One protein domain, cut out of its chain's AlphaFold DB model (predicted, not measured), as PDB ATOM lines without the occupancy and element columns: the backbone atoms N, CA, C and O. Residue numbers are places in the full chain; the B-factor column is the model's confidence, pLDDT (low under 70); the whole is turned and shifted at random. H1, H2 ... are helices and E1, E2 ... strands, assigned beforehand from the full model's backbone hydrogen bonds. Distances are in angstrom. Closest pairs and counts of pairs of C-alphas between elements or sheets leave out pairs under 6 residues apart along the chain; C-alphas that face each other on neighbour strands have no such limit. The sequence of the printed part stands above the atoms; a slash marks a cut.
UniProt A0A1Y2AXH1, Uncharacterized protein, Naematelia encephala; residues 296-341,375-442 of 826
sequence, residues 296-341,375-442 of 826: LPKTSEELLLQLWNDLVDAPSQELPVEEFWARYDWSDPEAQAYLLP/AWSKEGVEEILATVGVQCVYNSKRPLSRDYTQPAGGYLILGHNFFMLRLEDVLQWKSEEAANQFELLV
ATOM      1  N   LEU A 296     -21.212 -16.295   2.575       92.56
ATOM      2  CA  LEU A 296     -20.633 -15.564   1.451       92.56
ATOM      3  C   LEU A 296     -19.119 -15.866   1.369       92.56
ATOM      4  O   LEU A 296     -18.442 -15.821   2.400       92.56
ATOM      5  N   PRO A 297     -18.572 -16.202   0.188       92.56
ATOM      6  CA  PRO A 297     -17.137 -16.413   0.031       92.56
ATOM      7  C   PRO A 297     -16.347 -15.117   0.223       92.56
ATOM      8  O   PRO A 297     -16.844 -14.029  -0.063       92.56
ATOM      9  N   LYS A 298     -15.093 -15.226   0.677       89.19
ATOM     10  CA  LYS A 298     -14.239 -14.048   0.932       89.19
ATOM     11  C   LYS A 298     -13.627 -13.470  -0.348       89.19
ATOM     12  O   LYS A 298     -13.110 -12.358  -0.321       89.19
ATOM     13  N   THR A 299     -13.651 -14.226  -1.444       88.12
ATOM     14  CA  THR A 299     -13.104 -13.827  -2.745       88.12
ATOM     15  C   THR A 299     -14.143 -14.006  -3.848       88.12
ATOM     16  O   THR A 299     -14.978 -14.913  -3.803       88.12
ATOM     17  N   SER A 300     -14.076 -13.163  -4.877       83.75
ATOM     18  CA  SER A 300     -14.955 -13.274  -6.045       83.75
ATOM     19  C   SER A 300     -14.693 -14.528  -6.874       83.75
ATOM     20  O   SER A 300     -15.632 -15.082  -7.436       83.75
ATOM     21  N   GLU A 301     -13.456 -15.030  -6.905       86.69
ATOM     22  CA  GLU A 301     -13.114 -16.299  -7.561       86.69
ATOM     23  C   GLU A 301     -13.867 -17.487  -6.943       86.69
ATOM     24  O   GLU A 301     -14.323 -18.374  -7.666       86.69
ATOM     25  N   GLU A 302     -14.042 -17.499  -5.618       90.94
ATOM     26  CA  GLU A 302     -14.844 -18.512  -4.925       90.94
ATOM     27  C   GLU A 302     -16.350 -18.321  -5.163       90.94
ATOM     28  O   GLU A 302     -17.069 -19.313  -5.289       90.94
ATOM     29  N   LEU A 303     -16.836 -17.078  -5.260       91.44
ATOM     30  CA  LEU A 303     -18.238 -16.789  -5.586       91.44
ATOM     31  C   LEU A 303     -18.583 -17.222  -7.021       91.44
ATOM     32  O   LEU A 303     -19.584 -17.906  -7.228       91.44
ATOM     33  N   LEU A 304     -17.726 -16.899  -7.995       91.06
ATOM     34  CA  LEU A 304     -17.861 -17.329  -9.389       91.06
ATOM     35  C   LEU A 304     -17.721 -18.852  -9.530       91.06
ATOM     36  O   LEU A 304     -18.457 -19.454 -10.307       91.06
ATOM     37  N   LEU A 305     -16.859 -19.499  -8.734       91.31
ATOM     38  CA  LEU A 305     -16.765 -20.963  -8.675       91.31
ATOM     39  C   LEU A 305     -18.070 -21.584  -8.159       91.31
ATOM     40  O   LEU A 305     -18.512 -22.610  -8.675       91.31
ATOM     41  N   GLN A 306     -18.688 -20.996  -7.134       93.62
ATOM     42  CA  GLN A 306     -19.953 -21.496  -6.591       93.62
ATOM     43  C   GLN A 306     -21.125 -21.248  -7.543       93.62
ATOM     44  O   GLN A 306     -21.925 -22.161  -7.735       93.62
ATOM     45  N   LEU A 307     -21.179 -20.087  -8.206       94.00
ATOM     46  CA  LEU A 307     -22.127 -19.807  -9.288       94.00
ATOM     47  C   LEU A 307     -21.983 -20.813 -10.436       94.00
ATOM     48  O   LEU A 307     -22.969 -21.398 -10.875       94.00
ATOM     49  N   TRP A 308     -20.748 -21.069 -10.876       94.25
ATOM     50  CA  TRP A 308     -20.442 -22.056 -11.909       94.25
ATOM     51  C   TRP A 308     -20.940 -23.456 -11.534       94.25
ATOM     52  O   TRP A 308     -21.633 -24.093 -12.323       94.25
ATOM     53  N   ASN A 309     -20.622 -23.936 -10.327       93.38
ATOM     54  CA  ASN A 309     -21.060 -25.259  -9.872       93.38
ATOM     55  C   ASN A 309     -22.593 -25.350  -9.783       93.38
ATOM     56  O   ASN A 309     -23.172 -26.331 -10.244       93.38
ATOM     57  N   ASP A 310     -23.247 -24.315  -9.252       93.88
ATOM     58  CA  ASP A 310     -24.706 -24.265  -9.138       93.88
ATOM     59  C   ASP A 310     -25.404 -24.246 -10.512       93.88
ATOM     60  O   ASP A 310     -26.485 -24.821 -10.639       93.88
ATOM     61  N   LEU A 311     -24.785 -23.643 -11.537       94.19
ATOM     62  CA  LEU A 311     -25.262 -23.646 -12.927       94.19
ATOM     63  C   LEU A 311     -24.995 -24.972 -13.653       94.19
ATOM     64  O   LEU A 311     -25.832 -25.410 -14.437       94.19
ATOM     65  N   VAL A 312     -23.868 -25.642 -13.387       92.50
ATOM     66  CA  VAL A 312     -23.592 -26.994 -13.914       92.50
ATOM     67  C   VAL A 312     -24.584 -28.023 -13.352       92.50
ATOM     68  O   VAL A 312     -24.998 -28.929 -14.072       92.50
ATOM     69  N   ASP A 313     -25.006 -27.857 -12.094       90.88
ATOM     70  CA  ASP A 313     -26.021 -28.693 -11.437       90.88
ATOM     71  C   ASP A 313     -27.479 -28.257 -11.736       90.88
ATOM     72  O   ASP A 313     -28.432 -28.903 -11.265       90.88
ATOM     73  N   ALA A 314     -27.681 -27.167 -12.490       92.31
ATOM     74  CA  ALA A 314     -28.992 -26.687 -12.924       92.31
ATOM     75  C   ALA A 314     -29.419 -27.368 -14.241       92.31
ATOM     76  O   ALA A 314     -28.650 -27.393 -15.204       92.31
ATOM     77  N   PRO A 315     -30.657 -27.893 -14.348       88.31
ATOM     78  CA  PRO A 315     -31.083 -28.688 -15.506       88.31
ATOM     79  C   PRO A 315     -31.164 -27.893 -16.819       88.31
ATOM     80  O   PRO A 315     -31.134 -28.493 -17.893       88.31
ATOM     81  N   SER A 316     -31.280 -26.566 -16.741       91.88
ATOM     82  CA  SER A 316     -31.307 -25.634 -17.875       91.88
ATOM     83  C   SER A 316     -29.980 -24.908 -18.115       91.88
ATOM     84  O   SER A 316     -29.875 -24.219 -19.122       91.88
ATOM     85  N   GLN A 317     -28.981 -25.043 -17.230       94.12
ATOM     86  CA  GLN A 317     -27.792 -24.165 -17.180       94.12
ATOM     87  C   GLN A 317     -28.141 -22.677 -16.965       94.12
ATOM     88  O   GLN A 317     -27.358 -21.781 -17.287       94.12
ATOM     89  N   GLU A 318     -29.317 -22.430 -16.385       94.88
ATOM     90  CA  GLU A 318     -29.870 -21.121 -16.047       94.88
ATOM     91  C   GLU A 318     -30.236 -21.129 -14.557       94.88
ATOM     92  O   GLU A 318     -30.792 -22.111 -14.058       94.88
ATOM     93  N   LEU A 319     -29.931 -20.045 -13.843       95.88
ATOM     94  CA  LEU A 319     -30.252 -19.874 -12.427       95.88
ATOM     95  C   LEU A 319     -30.790 -18.451 -12.209       95.88
ATOM     96  O   LEU A 319     -30.084 -17.497 -12.553       95.88
ATOM     97  N   PRO A 320     -32.004 -18.269 -11.653       95.81
ATOM     98  CA  PRO A 320     -32.515 -16.943 -11.326       95.81
ATOM     99  C   PRO A 320     -31.549 -16.205 -10.396       95.81
ATOM    100  O   PRO A 320     -31.034 -16.785  -9.437       95.81
ATOM    101  N   VAL A 321     -31.336 -14.915 -10.647       94.56
ATOM    102  CA  VAL A 321     -30.476 -14.051  -9.820       94.56
ATOM    103  C   VAL A 321     -30.928 -14.065  -8.361       94.56
ATOM    104  O   VAL A 321     -30.117 -14.213  -7.449       94.56
ATOM    105  N   GLU A 322     -32.239 -13.983  -8.141       94.31
ATOM    106  CA  GLU A 322     -32.857 -14.051  -6.817       94.31
ATOM    107  C   GLU A 322     -32.610 -15.399  -6.130       94.31
ATOM    108  O   GLU A 322     -32.249 -15.422  -4.957       94.31
ATOM    109  N   GLU A 323     -32.722 -16.518  -6.857       94.56
ATOM    110  CA  GLU A 323     -32.471 -17.854  -6.305       94.56
ATOM    111  C   GLU A 323     -30.993 -18.038  -5.934       94.56
ATOM    112  O   GLU A 323     -30.688 -18.564  -4.864       94.56
ATOM    113  N   PHE A 324     -30.067 -17.570  -6.779       95.00
ATOM    114  CA  PHE A 324     -28.637 -17.611  -6.474       95.00
ATOM    115  C   PHE A 324     -28.313 -16.812  -5.209       95.00
ATOM    116  O   PHE A 324     -27.664 -17.329  -4.300       95.00
ATOM    117  N   TRP A 325     -28.785 -15.569  -5.115       93.44
ATOM    118  CA  TRP A 325     -28.483 -14.715  -3.972       93.44
ATOM    119  C   TRP A 325     -29.221 -15.126  -2.693       93.44
ATOM    120  O   TRP A 325     -28.663 -14.956  -1.612       93.44
ATOM    121  N   ALA A 326     -30.415 -15.719  -2.781       93.75
ATOM    122  CA  ALA A 326     -31.129 -16.271  -1.626       93.75
ATOM    123  C   ALA A 326     -30.396 -17.460  -0.974       93.75
ATOM    124  O   ALA A 326     -30.638 -17.770   0.193       93.75
ATOM    125  N   ARG A 327     -29.466 -18.110  -1.689       94.19
ATOM    126  CA  ARG A 327     -28.605 -19.167  -1.136       94.19
ATOM    127  C   ARG A 327     -27.481 -18.641  -0.239       94.19
ATOM    128  O   ARG A 327     -26.803 -19.475   0.353       94.19
ATOM    129  N   TYR A 328     -27.262 -17.328  -0.105       93.62
ATOM    130  CA  TYR A 328     -26.193 -16.769   0.735       93.62
ATOM    131  C   TYR A 328     -26.715 -16.013   1.957       93.62
ATOM    132  O   TYR A 328     -27.728 -15.319   1.908       93.62
ATOM    133  N   ASP A 329     -25.985 -16.131   3.066       93.06
ATOM    134  CA  ASP A 329     -26.270 -15.398   4.295       93.06
ATOM    135  C   ASP A 329     -25.736 -13.961   4.213       93.06
ATOM    136  O   ASP A 329     -24.572 -13.682   4.510       93.06
ATOM    137  N   TRP A 330     -26.611 -13.036   3.823       86.19
ATOM    138  CA  TRP A 330     -26.332 -11.597   3.806       86.19
ATOM    139  C   TRP A 330     -26.360 -10.936   5.192       86.19
ATOM    140  O   TRP A 330     -26.066  -9.744   5.307       86.19
ATOM    141  N   SER A 331     -26.730 -11.673   6.247       88.69
ATOM    142  CA  SER A 331     -26.688 -11.158   7.621       88.69
ATOM    143  C   SER A 331     -25.285 -11.213   8.235       88.69
ATOM    144  O   SER A 331     -25.034 -10.530   9.230       88.69
ATOM    145  N   ASP A 332     -24.354 -11.964   7.629       89.00
ATOM    146  CA  ASP A 332     -22.956 -12.014   8.061       89.00
ATOM    147  C   ASP A 332     -22.320 -10.610   7.898       89.00
ATOM    148  O   ASP A 332     -22.344 -10.048   6.796       89.00
ATOM    149  N   PRO A 333     -21.757  -9.991   8.955       85.94
ATOM    150  CA  PRO A 333     -21.171  -8.651   8.862       85.94
ATOM    151  C   PRO A 333     -20.002  -8.572   7.869       85.94
ATOM    152  O   PRO A 333     -19.736  -7.493   7.338       85.94
ATOM    153  N   GLU A 334     -19.333  -9.693   7.564       83.00
ATOM    154  CA  GLU A 334     -18.362  -9.736   6.466       83.00
ATOM    155  C   GLU A 334     -19.035  -9.501   5.101       83.00
ATOM    156  O   GLU A 334     -18.507  -8.750   4.286       83.00
ATOM    157  N   ALA A 335     -20.225 -10.065   4.862       78.81
ATOM    158  CA  ALA A 335     -20.993  -9.851   3.633       78.81
ATOM    159  C   ALA A 335     -21.501  -8.405   3.511       78.81
ATOM    160  O   ALA A 335     -21.467  -7.819   2.427       78.81
ATOM    161  N   GLN A 336     -21.909  -7.789   4.626       79.31
ATOM    162  CA  GLN A 336     -22.340  -6.386   4.636       79.31
ATOM    163  C   GLN A 336     -21.213  -5.412   4.267       79.31
ATOM    164  O   GLN A 336     -21.475  -4.404   3.613       79.31
ATOM    165  N   ALA A 337     -19.960  -5.717   4.623       80.88
ATOM    166  CA  ALA A 337     -18.810  -4.901   4.234       80.88
ATOM    167  C   ALA A 337     -18.615  -4.836   2.706       80.88
ATOM    168  O   ALA A 337     -18.168  -3.809   2.198       80.88
ATOM    169  N   TYR A 338     -18.987  -5.899   1.985       69.56
ATOM    170  CA  TYR A 338     -18.963  -5.947   0.522       69.56
ATOM    171  C   TYR A 338     -20.208  -5.320  -0.117       69.56
ATOM    172  O   TYR A 338     -20.094  -4.653  -1.140       69.56
ATOM    173  N   LEU A 339     -21.392  -5.489   0.485       66.25
ATOM    174  CA  LEU A 339     -22.641  -4.898  -0.015       66.25
ATOM    175  C   LEU A 339     -22.682  -3.370   0.052       66.25
ATOM    176  O   LEU A 339     -23.386  -2.757  -0.749       66.25
ATOM    177  N   LEU A 340     -21.990  -2.749   1.009       71.50
ATOM    178  CA  LEU A 340     -21.968  -1.293   1.107       71.50
ATOM    179  C   LEU A 340     -21.346  -0.711  -0.171       71.50
ATOM    180  O   LEU A 340     -20.177  -1.001  -0.440       71.50
ATOM    181  N   PRO A 341     -22.073   0.130  -0.941       64.69
ATOM    182  CA  PRO A 341     -21.540   0.710  -2.165       64.69
ATOM    183  C   PRO A 341     -20.264   1.451  -1.795       64.69
ATOM    184  O   PRO A 341     -20.295   2.353  -0.948       64.69
ATOM    185  N   ALA A 375     -13.705  -3.976  -3.806       57.53
ATOM    186  CA  ALA A 375     -14.675  -4.607  -2.925       57.53
ATOM    187  C   ALA A 375     -15.891  -5.024  -3.761       57.53
ATOM    188  O   ALA A 375     -16.564  -4.182  -4.355       57.53
ATOM    189  N   TRP A 376     -16.133  -6.331  -3.839       68.19
ATOM    190  CA  TRP A 376     -17.141  -6.913  -4.720       68.19
ATOM    191  C   TRP A 376     -18.541  -6.771  -4.124       68.19
ATOM    192  O   TRP A 376     -19.021  -7.669  -3.435       68.19
ATOM    193  N   SER A 377     -19.210  -5.651  -4.397       75.88
ATOM    194  CA  SER A 377     -20.634  -5.511  -4.085       75.88
ATOM    195  C   SER A 377     -21.487  -6.424  -4.967       75.88
ATOM    196  O   SER A 377     -21.082  -6.804  -6.067       75.88
ATOM    197  N   LYS A 378     -22.697  -6.756  -4.497       80.94
ATOM    198  CA  LYS A 378     -23.706  -7.477  -5.293       80.94
ATOM    199  C   LYS A 378     -23.922  -6.785  -6.644       80.94
ATOM    200  O   LYS A 378     -23.825  -7.427  -7.683       80.94
ATOM    201  N   GLU A 379     -24.130  -5.470  -6.595       82.69
ATOM    202  CA  GLU A 379     -24.282  -4.602  -7.767       82.69
ATOM    203  C   GLU A 379     -23.059  -4.680  -8.690       82.69
ATOM    204  O   GLU A 379     -23.227  -4.790  -9.894       82.69
ATOM    205  N   GLY A 380     -21.834  -4.711  -8.150       80.50
ATOM    206  CA  GLY A 380     -20.611  -4.845  -8.945       80.50
ATOM    207  C   GLY A 380     -20.451  -6.218  -9.609       80.50
ATOM    208  O   GLY A 380     -19.987  -6.297 -10.742       80.50
ATOM    209  N   VAL A 381     -20.863  -7.308  -8.948       78.88
ATOM    210  CA  VAL A 381     -20.899  -8.654  -9.558       78.88
ATOM    211  C   VAL A 381     -21.921  -8.702 -10.697       78.88
ATOM    212  O   VAL A 381     -21.623  -9.233 -11.767       78.88
ATOM    213  N   GLU A 382     -23.110  -8.137 -10.479       84.62
ATOM    214  CA  GLU A 382     -24.174  -8.050 -11.484       84.62
ATOM    215  C   GLU A 382     -23.761  -7.150 -12.661       84.62
ATOM    216  O   GLU A 382     -23.861  -7.571 -13.810       84.62
ATOM    217  N   GLU A 383     -23.204  -5.964 -12.402       82.31
ATOM    218  CA  GLU A 383     -22.691  -5.041 -13.422       82.31
ATOM    219  C   GLU A 383     -21.592  -5.697 -14.267       82.31
ATOM    220  O   GLU A 383     -21.662  -5.656 -15.496       82.31
ATOM    221  N   ILE A 384     -20.614  -6.365 -13.643       76.75
ATOM    222  CA  ILE A 384     -19.540  -7.067 -14.361       76.75
ATOM    223  C   ILE A 384     -20.111  -8.189 -15.237       76.75
ATOM    224  O   ILE A 384     -19.768  -8.257 -16.412       76.75
ATOM    225  N   LEU A 385     -21.009  -9.037 -14.719       77.88
ATOM    226  CA  LEU A 385     -21.577 -10.154 -15.489       77.88
ATOM    227  C   LEU A 385     -22.586  -9.720 -16.569       77.88
ATOM    228  O   LEU A 385     -22.795 -10.470 -17.526       77.88
ATOM    229  N   ALA A 386     -23.204  -8.544 -16.428       80.25
ATOM    230  CA  ALA A 386     -24.098  -7.958 -17.428       80.25
ATOM    231  C   ALA A 386     -23.337  -7.209 -18.537       80.25
ATOM    232  O   ALA A 386     -23.756  -7.234 -19.692       80.25
ATOM    233  N   THR A 387     -22.221  -6.549 -18.207       68.69
ATOM    234  CA  THR A 387     -21.422  -5.763 -19.170       68.69
ATOM    235  C   THR A 387     -20.336  -6.582 -19.865       68.69
ATOM    236  O   THR A 387     -20.070  -6.379 -21.049       68.69
ATOM    237  N   VAL A 388     -19.704  -7.511 -19.147       64.00
ATOM    238  CA  VAL A 388     -18.563  -8.304 -19.610       64.00
ATOM    239  C   VAL A 388     -18.816  -9.766 -19.257       64.00
ATOM    240  O   VAL A 388     -18.391 -10.248 -18.210       64.00
ATOM    241  N   GLY A 389     -19.493 -10.494 -20.151       69.75
ATOM    242  CA  GLY A 389     -19.707 -11.936 -19.993       69.75
ATOM    243  C   GLY A 389     -18.379 -12.654 -19.726       69.75
ATOM    244  O   GLY A 389     -17.486 -12.668 -20.576       69.75
ATOM    245  N   VAL A 390     -18.227 -13.214 -18.526       73.75
ATOM    246  CA  VAL A 390     -16.940 -13.697 -18.022       73.75
ATOM    247  C   VAL A 390     -16.668 -15.086 -18.587       73.75
ATOM    248  O   VAL A 390     -17.384 -16.046 -18.299       73.75
ATOM    249  N   GLN A 391     -15.601 -15.217 -19.377       71.25
ATOM    250  CA  GLN A 391     -15.119 -16.527 -19.804       71.25
ATOM    251  C   GLN A 391     -14.434 -17.231 -18.627       71.25
ATOM    252  O   GLN A 391     -13.299 -16.915 -18.265       71.25
ATOM    253  N   CYS A 392     -15.109 -18.217 -18.043       66.50
ATOM    254  CA  CYS A 392     -14.567 -19.041 -16.973       66.50
ATOM    255  C   CYS A 392     -13.980 -20.332 -17.551       66.50
ATOM    256  O   CYS A 392     -14.688 -21.271 -17.917       66.50
ATOM    257  N   VAL A 393     -12.650 -20.393 -17.601       61.97
ATOM    258  CA  VAL A 393     -11.902 -21.623 -17.887       61.97
ATOM    259  C   VAL A 393     -11.519 -22.259 -16.554       61.97
ATOM    260  O   VAL A 393     -10.442 -21.996 -16.010       61.97
ATOM    261  N   TYR A 394     -12.411 -23.074 -15.985       59.59
ATOM    262  CA  TYR A 394     -12.115 -23.733 -14.716       59.59
ATOM    263  C   TYR A 394     -11.123 -24.878 -14.896       59.59
ATOM    264  O   TYR A 394     -11.460 -26.002 -15.267       59.59
ATOM    265  N   ASN A 395      -9.876 -24.583 -14.531       41.12
ATOM    266  CA  ASN A 395      -8.773 -25.530 -14.421       41.12
ATOM    267  C   ASN A 395      -8.987 -26.461 -13.207       41.12
ATOM    268  O   ASN A 395      -8.298 -26.378 -12.185       41.12
ATOM    269  N   SER A 396     -10.030 -27.292 -13.275       45.69
ATOM    270  CA  SER A 396     -10.447 -28.139 -12.164       45.69
ATOM    271  C   SER A 396      -9.355 -29.167 -11.846       45.69
ATOM    272  O   SER A 396      -8.996 -30.015 -12.656       45.69
ATOM    273  N   LYS A 397      -8.812 -29.113 -10.621       42.81
ATOM    274  CA  LYS A 397      -7.816 -30.089 -10.132       42.81
ATOM    275  C   LYS A 397      -8.399 -31.491  -9.912       42.81
ATOM    276  O   LYS A 397      -7.657 -32.411  -9.566       42.81
ATOM    277  N   ARG A 398      -9.716 -31.667 -10.068       46.78
ATOM    278  CA  ARG A 398     -10.315 -32.999 -10.140       46.78
ATOM    279  C   ARG A 398      -9.881 -33.619 -11.469       46.78
ATOM    280  O   ARG A 398     -10.060 -32.970 -12.494       46.78
ATOM    281  N   PRO A 399      -9.346 -34.853 -11.495       38.19
ATOM    282  CA  PRO A 399      -9.243 -35.560 -12.760       38.19
ATOM    283  C   PRO A 399     -10.655 -35.634 -13.338       38.19
ATOM    284  O   PRO A 399     -11.565 -36.098 -12.645       38.19
ATOM    285  N   LEU A 400     -10.829 -35.133 -14.564       42.38
ATOM    286  CA  LEU A 400     -12.079 -35.243 -15.310       42.38
ATOM    287  C   LEU A 400     -12.588 -36.678 -15.160       42.38
ATOM    288  O   LEU A 400     -11.854 -37.624 -15.480       42.38
ATOM    289  N   SER A 401     -13.814 -36.848 -14.647       45.06
ATOM    290  CA  SER A 401     -14.451 -38.160 -14.753       45.06
ATOM    291  C   SER A 401     -14.450 -38.530 -16.227       45.06
ATOM    292  O   SER A 401     -14.557 -37.671 -17.102       45.06
ATOM    293  N   ARG A 402     -14.320 -39.820 -16.523       44.66
ATOM    294  CA  ARG A 402     -14.287 -40.294 -17.912       44.66
ATOM    295  C   ARG A 402     -15.627 -40.065 -18.639       44.66
ATOM    296  O   ARG A 402     -15.709 -40.247 -19.851       44.66
ATOM    297  N   ASP A 403     -16.637 -39.647 -17.886       50.03
ATOM    298  CA  ASP A 403     -17.916 -39.119 -18.334       50.03
ATOM    299  C   ASP A 403     -17.741 -37.660 -18.793       50.03
ATOM    300  O   ASP A 403     -17.550 -36.751 -17.986       50.03
ATOM    301  N   TYR A 404     -17.832 -37.440 -20.106       49.44
ATOM    302  CA  TYR A 404     -17.670 -36.152 -20.805       49.44
ATOM    303  C   TYR A 404     -18.751 -35.087 -20.482       49.44
ATOM    304  O   TYR A 404     -18.983 -34.176 -21.271       49.44
ATOM    305  N   THR A 405     -19.467 -35.204 -19.363       58.66
ATOM    306  CA  THR A 405     -20.641 -34.375 -19.045       58.66
ATOM    307  C   THR A 405     -20.310 -33.037 -18.389       58.66
ATOM    308  O   THR A 405     -21.180 -32.170 -18.357       58.66
ATOM    309  N   GLN A 406     -19.088 -32.843 -17.879       61.12
ATOM    310  CA  GLN A 406     -18.660 -31.559 -17.315       61.12
ATOM    311  C   GLN A 406     -17.798 -30.777 -18.324       61.12
ATOM    312  O   GLN A 406     -16.762 -31.286 -18.761       61.12
ATOM    313  N   PRO A 407     -18.206 -29.554 -18.708       65.38
ATOM    314  CA  PRO A 407     -17.498 -28.741 -19.692       65.38
ATOM    315  C   PRO A 407     -16.173 -28.210 -19.134       65.38
ATOM    316  O   PRO A 407     -16.101 -27.751 -17.995       65.38
ATOM    317  N   ALA A 408     -15.121 -28.236 -19.957       73.50
ATOM    318  CA  ALA A 408     -13.780 -27.776 -19.576       73.50
ATOM    319  C   ALA A 408     -13.647 -26.239 -19.479       73.50
ATOM    320  O   ALA A 408     -12.651 -25.727 -18.969       73.50
ATOM    321  N   GLY A 409     -14.641 -25.506 -19.976       83.88
ATOM    322  CA  GLY A 409     -14.735 -24.054 -19.942       83.88
ATOM    323  C   GLY A 409     -16.060 -23.596 -20.544       83.88
ATOM    324  O   GLY A 409     -16.822 -24.405 -21.075       83.88
ATOM    325  N   GLY A 410     -16.353 -22.308 -20.416       89.75
ATOM    326  CA  GLY A 410     -17.612 -21.718 -20.860       89.75
ATOM    327  C   GLY A 410     -17.730 -20.265 -20.420       89.75
ATOM    328  O   GLY A 410     -16.833 -19.722 -19.770       89.75
ATOM    329  N   TYR A 411     -18.835 -19.631 -20.779       89.75
ATOM    330  CA  TYR A 411     -19.078 -18.215 -20.529       89.75
ATOM    331  C   TYR A 411     -20.215 -18.056 -19.520       89.75
ATOM    332  O   TYR A 411     -21.314 -18.570 -19.739       89.75
ATOM    333  N   LEU A 412     -19.940 -17.344 -18.426       91.19
ATOM    334  CA  LEU A 412     -20.942 -16.878 -17.473       91.19
ATOM    335  C   LEU A 412     -21.494 -15.539 -17.955       91.19
ATOM    336  O   LEU A 412     -20.741 -14.599 -18.203       91.19
ATOM    337  N   ILE A 413     -22.812 -15.463 -18.095       91.94
ATOM    338  CA  ILE A 413     -23.514 -14.299 -18.637       91.94
ATOM    339  C   ILE A 413     -24.690 -13.997 -17.718       91.94
ATOM    340  O   ILE A 413     -25.430 -14.912 -17.358       91.94
ATOM    341  N   LEU A 414     -24.894 -12.730 -17.365       93.12
ATOM    342  CA  LEU A 414     -26.133 -12.281 -16.741       93.12
ATOM    343  C   LEU A 414     -27.057 -11.688 -17.813       93.12
ATOM    344  O   LEU A 414     -26.678 -10.755 -18.516       93.12
ATOM    345  N   GLY A 415     -28.274 -12.219 -17.945       90.94
ATOM    346  CA  GLY A 415     -29.290 -11.688 -18.856       90.94
ATOM    347  C   GLY A 415     -30.706 -11.979 -18.366       90.94
ATOM    348  O   GLY A 415     -30.972 -13.060 -17.853       90.94
ATOM    349  N   HIS A 416     -31.616 -11.008 -18.500       89.50
ATOM    350  CA  HIS A 416     -33.026 -11.112 -18.078       89.50
ATOM    351  C   HIS A 416     -33.253 -11.618 -16.638       89.50
ATOM    352  O   HIS A 416     -34.215 -12.334 -16.382       89.50
ATOM    353  N   ASN A 417     -32.390 -11.236 -15.692       92.44
ATOM    354  CA  ASN A 417     -32.404 -11.701 -14.295       92.44
ATOM    355  C   ASN A 417     -32.101 -13.204 -14.111       92.44
ATOM    356  O   ASN A 417     -32.390 -13.770 -13.056       92.44
ATOM    357  N   PHE A 418     -31.447 -13.836 -15.092       94.50
ATOM    358  CA  PHE A 418     -30.866 -15.172 -14.978       94.50
ATOM    359  C   PHE A 418     -29.354 -15.118 -15.181       94.50
ATOM    360  O   PHE A 418     -28.853 -14.539 -16.148       94.50
ATOM    361  N   PHE A 419     -28.622 -15.789 -14.297       94.88
ATOM    362  CA  PHE A 419     -27.275 -16.233 -14.615       94.88
ATOM    363  C   PHE A 419     -27.377 -17.412 -15.583       94.88
ATOM    364  O   PHE A 419     -28.132 -18.353 -15.346       94.88
ATOM    365  N   MET A 420     -26.623 -17.355 -16.673       94.19
ATOM    366  CA  MET A 420     -26.588 -18.364 -17.723       94.19
ATOM    367  C   MET A 420     -25.163 -18.869 -17.897       94.19
ATOM    368  O   MET A 420     -24.223 -18.076 -17.986       94.19
ATOM    369  N   LEU A 421     -25.011 -20.184 -18.018       93.81
ATOM    370  CA  LEU A 421     -23.759 -20.821 -18.403       93.81
ATOM    371  C   LEU A 421     -23.838 -21.272 -19.868       93.81
ATOM    372  O   LEU A 421     -24.591 -22.180 -20.207       93.81
ATOM    373  N   ARG A 422     -23.047 -20.651 -20.751       90.31
ATOM    374  CA  ARG A 422     -22.932 -21.053 -22.164       90.31
ATOM    375  C   ARG A 422     -21.689 -21.899 -22.392       90.31
ATOM    376  O   ARG A 422     -20.577 -21.476 -22.091       90.31
ATOM    377  N   LEU A 423     -21.895 -23.076 -22.979       87.44
ATOM    378  CA  LEU A 423     -20.845 -24.060 -23.283       87.44
ATOM    379  C   LEU A 423     -20.365 -24.003 -24.740       87.44
ATOM    380  O   LEU A 423     -19.697 -24.914 -25.217       87.44
ATOM    381  N   GLU A 424     -20.757 -22.962 -25.472       82.38
ATOM    382  CA  GLU A 424     -20.350 -22.752 -26.857       82.38
ATOM    383  C   GLU A 424     -18.927 -22.181 -26.888       82.38
ATOM    384  O   GLU A 424     -18.674 -21.137 -26.289       82.38
ATOM    385  N   ASP A 425     -18.006 -22.834 -27.607       70.62
ATOM    386  CA  ASP A 425     -16.585 -22.440 -27.672       70.62
ATOM    387  C   ASP A 425     -16.358 -21.014 -28.211       70.62
ATOM    388  O   ASP A 425     -15.311 -20.412 -27.971       70.62
ATOM    389  N   VAL A 426     -17.318 -20.477 -28.976       66.19
ATOM    390  CA  VAL A 426     -17.235 -19.157 -29.613       66.19
ATOM    391  C   VAL A 426     -18.560 -18.417 -29.463       66.19
ATOM    392  O   VAL A 426     -19.474 -18.582 -30.274       66.19
ATOM    393  N   LEU A 427     -18.636 -17.522 -28.478       67.44
ATOM    394  CA  LEU A 427     -19.679 -16.502 -28.454       67.44
ATOM    395  C   LEU A 427     -19.459 -15.490 -29.588       67.44
ATOM    396  O   LEU A 427     -18.463 -14.764 -29.612       67.44
ATOM    397  N   GLN A 428     -20.415 -15.405 -30.514       61.44
ATOM    398  CA  GLN A 428     -20.433 -14.363 -31.541       61.44
ATOM    399  C   GLN A 428     -21.007 -13.061 -30.970       61.44
ATOM    400  O   GLN A 428     -22.192 -12.765 -31.118       61.44
ATOM    401  N   TRP A 429     -20.145 -12.273 -30.331       58.88
ATOM    402  CA  TRP A 429     -20.449 -10.890 -29.975       58.88
ATOM    403  C   TRP A 429     -20.586 -10.050 -31.252       58.88
ATOM    404  O   TRP A 429     -19.613  -9.846 -31.981       58.88
ATOM    405  N   LYS A 430     -21.797  -9.565 -31.539       56.25
ATOM    406  CA  LYS A 430     -22.008  -8.505 -32.535       56.25
ATOM    407  C   LYS A 430     -21.602  -7.171 -31.909       56.25
ATOM    408  O   LYS A 430     -21.901  -6.930 -30.742       56.25
ATOM    409  N   SER A 431     -20.947  -6.299 -32.672       47.53
ATOM    410  CA  SER A 431     -20.693  -4.928 -32.220       47.53
ATOM    411  C   SER A 431     -22.007  -4.161 -32.055       47.53
ATOM    412  O   SER A 431     -22.965  -4.400 -32.789       47.53
ATOM    413  N   GLU A 432     -22.031  -3.191 -31.140       48.12
ATOM    414  CA  GLU A 432     -23.176  -2.291 -30.918       48.12
ATOM    415  C   GLU A 432     -23.586  -1.530 -32.196       48.12
ATOM    416  O   GLU A 432     -24.754  -1.243 -32.409       48.12
ATOM    417  N   GLU A 433     -22.646  -1.283 -33.114       59.31
ATOM    418  CA  GLU A 433     -22.925  -0.691 -34.433       59.31
ATOM    419  C   GLU A 433     -23.685  -1.632 -35.392       59.31
ATOM    420  O   GLU A 433     -24.341  -1.170 -36.325       59.31
ATOM    421  N   ALA A 434     -23.574  -2.950 -35.197       55.22
ATOM    422  CA  ALA A 434     -24.213  -3.982 -36.020       55.22
ATOM    423  C   ALA A 434     -25.460  -4.597 -35.357       55.22
ATOM    424  O   ALA A 434     -26.258  -5.255 -36.028       55.22
ATOM    425  N   ALA A 435     -25.619  -4.396 -34.051       51.06
ATOM    426  CA  ALA A 435     -26.757  -4.806 -33.253       51.06
ATOM    427  C   ALA A 435     -27.686  -3.607 -33.013       51.06
ATOM    428  O   ALA A 435     -27.293  -2.635 -32.381       51.06
ATOM    429  N   ASN A 436     -28.949  -3.678 -33.443       45.72
ATOM    430  CA  ASN A 436     -29.946  -2.665 -33.081       45.72
ATOM    431  C   ASN A 436     -30.196  -2.685 -31.558       45.72
ATOM    432  O   ASN A 436     -31.071  -3.437 -31.146       45.72
ATOM    433  N   GLN A 437     -29.435  -1.912 -30.763       44.81
ATOM    434  CA  GLN A 437     -29.491  -1.607 -29.307       44.81
ATOM    435  C   GLN A 437     -29.878  -2.730 -28.306       44.81
ATOM    436  O   GLN A 437     -29.191  -2.917 -27.310       44.81
ATOM    437  N   PHE A 438     -30.934  -3.500 -28.561       36.19
ATOM    438  CA  PHE A 438     -31.291  -4.767 -27.913       36.19
ATOM    439  C   PHE A 438     -30.530  -5.999 -28.447       36.19
ATOM    440  O   PHE A 438     -30.402  -6.993 -27.737       36.19
ATOM    441  N   GLU A 439     -30.021  -5.979 -29.685       46.50
ATOM    442  CA  GLU A 439     -29.365  -7.148 -30.314       46.50
ATOM    443  C   GLU A 439     -27.929  -7.442 -29.816       46.50
ATOM    444  O   GLU A 439     -27.246  -8.299 -30.386       46.50
ATOM    445  N   LEU A 440     -27.445  -6.749 -28.777       44.09
ATOM    446  CA  LEU A 440     -26.095  -6.956 -28.230       44.09
ATOM    447  C   LEU A 440     -25.927  -8.360 -27.604       44.09
ATOM    448  O   LEU A 440     -24.809  -8.859 -27.475       44.09
ATOM    449  N   LEU A 441     -27.036  -9.026 -27.253       48.31
ATOM    450  CA  LEU A 441     -27.028 -10.389 -26.723       48.31
ATOM    451  C   LEU A 441     -26.947 -11.453 -27.831       48.31
ATOM    452  O   LEU A 441     -27.927 -11.774 -28.501       48.31
ATOM    453  N   VAL A 442     -25.755 -12.046 -27.944       51.88
ATOM    454  CA  VAL A 442     -25.502 -13.498 -28.061       51.88
ATOM    455  C   VAL A 442     -26.601 -14.312 -28.769       51.88
ATOM    456  O   VAL A 442     -27.230 -15.200 -28.195       51.88
TER     457      VAL A 442
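AT A GLANCE: This is residues 296 to 341 and 375 to 442 of the 826 residues of an uncharacterized protein of Naematelia encephala (UniProt A0A1Y2AXH1). A small antiparallel sheet of four strands has helices over one face, H1 crossing it and H4 beside its strands, with short H2 near the E1 edge and H3 farther out, beyond the end of H4. No named helix is on the other face; a long loop, residues 393 to 409, reaches away from the sheet, and residues 433 to 438 of the final tail stick out. The printed part has 114 residues with four named helices and four named strands, in the order H1 E1 H2 H3 H4 E2 E3 E4; the sheet's order is E1 - E4 - E3 - E2. The class is mixed, helices and strands, with under half of the residues in named elements. The whole is compact, with a radius of gyration of the C-alphas of 15.4 A, and flat, spanning 44 by 43 by 22 A.

IN THESE COORDINATES: H1, residues 300 to 312, is 18.0 A long and begins at C-alpha 300 (-14.955, -13.274, -6.045). E1 is residues 318 to 320, H2 residues 321 to 326 and H3 residues 333 to 339. After the cut, H4, residues 378 to 387, is 14.2 A long. E2 is residues 390 to 392. E3, residues 410 to 415, is 15.5 A long, and E4, residues 418 to 422, is 12.2 A long, ending at C-alpha 422 (-22.932, -21.053, -22.164).

HOW THE PARTS SIT: E2, E3 and E4 form a meander, each strand the antiparallel neighbour of the one before; E2 and E3 are a hairpin, as are E3 and E4. N 390 and O 412 are within hydrogen-bond range at 2.9 A, as are N 420 and O 413 at 2.8 A. E1, an edge strand, is antiparallel to E4, with N 419 and O 319 at 2.8 A. H1 and H2 on the same face of the sheet make two layers, helices over a sheet. H1 runs across the strands over E4, at 78 degrees on the local plane and a height over the sheet of 8.4 A; its closest C-alphas to E4 are Leu 311 and Leu 421, 6.3 A. H2 only just stands up from the sheet, rising 42 degrees; the closest C-alphas of H2 and E4 are Val 321 and Phe 418, 5.3 A. H4, on the same face, lies over none of the strands; its closest C-alphas to E3 are Ala 386 and Leu 414, 4.8 A. H3 is not on the sheet, and only just touches H4, with 3 pairs of C-alphas within 8 A, the closest being Leu 339 and Lys 378 at 6.0 A. Every O i to N i+4 pair is within hydrogen-bond range in H1, H2 and H4, and 2 of 3 in H3.

THE WHOLE: The two C-alphas farthest apart, Pro 333 and Ala 434, are 45.2 A apart. Residues 342 to 374 are not printed, and C-alphas 341 and 375 are 8.7 A apart across the cut. The link from E2 to E3, 17 residues, is long. The mean pLDDT of the printed part is 76.0; it is under 70 in 41 residues, among them 392 to 407 and 426 to 442.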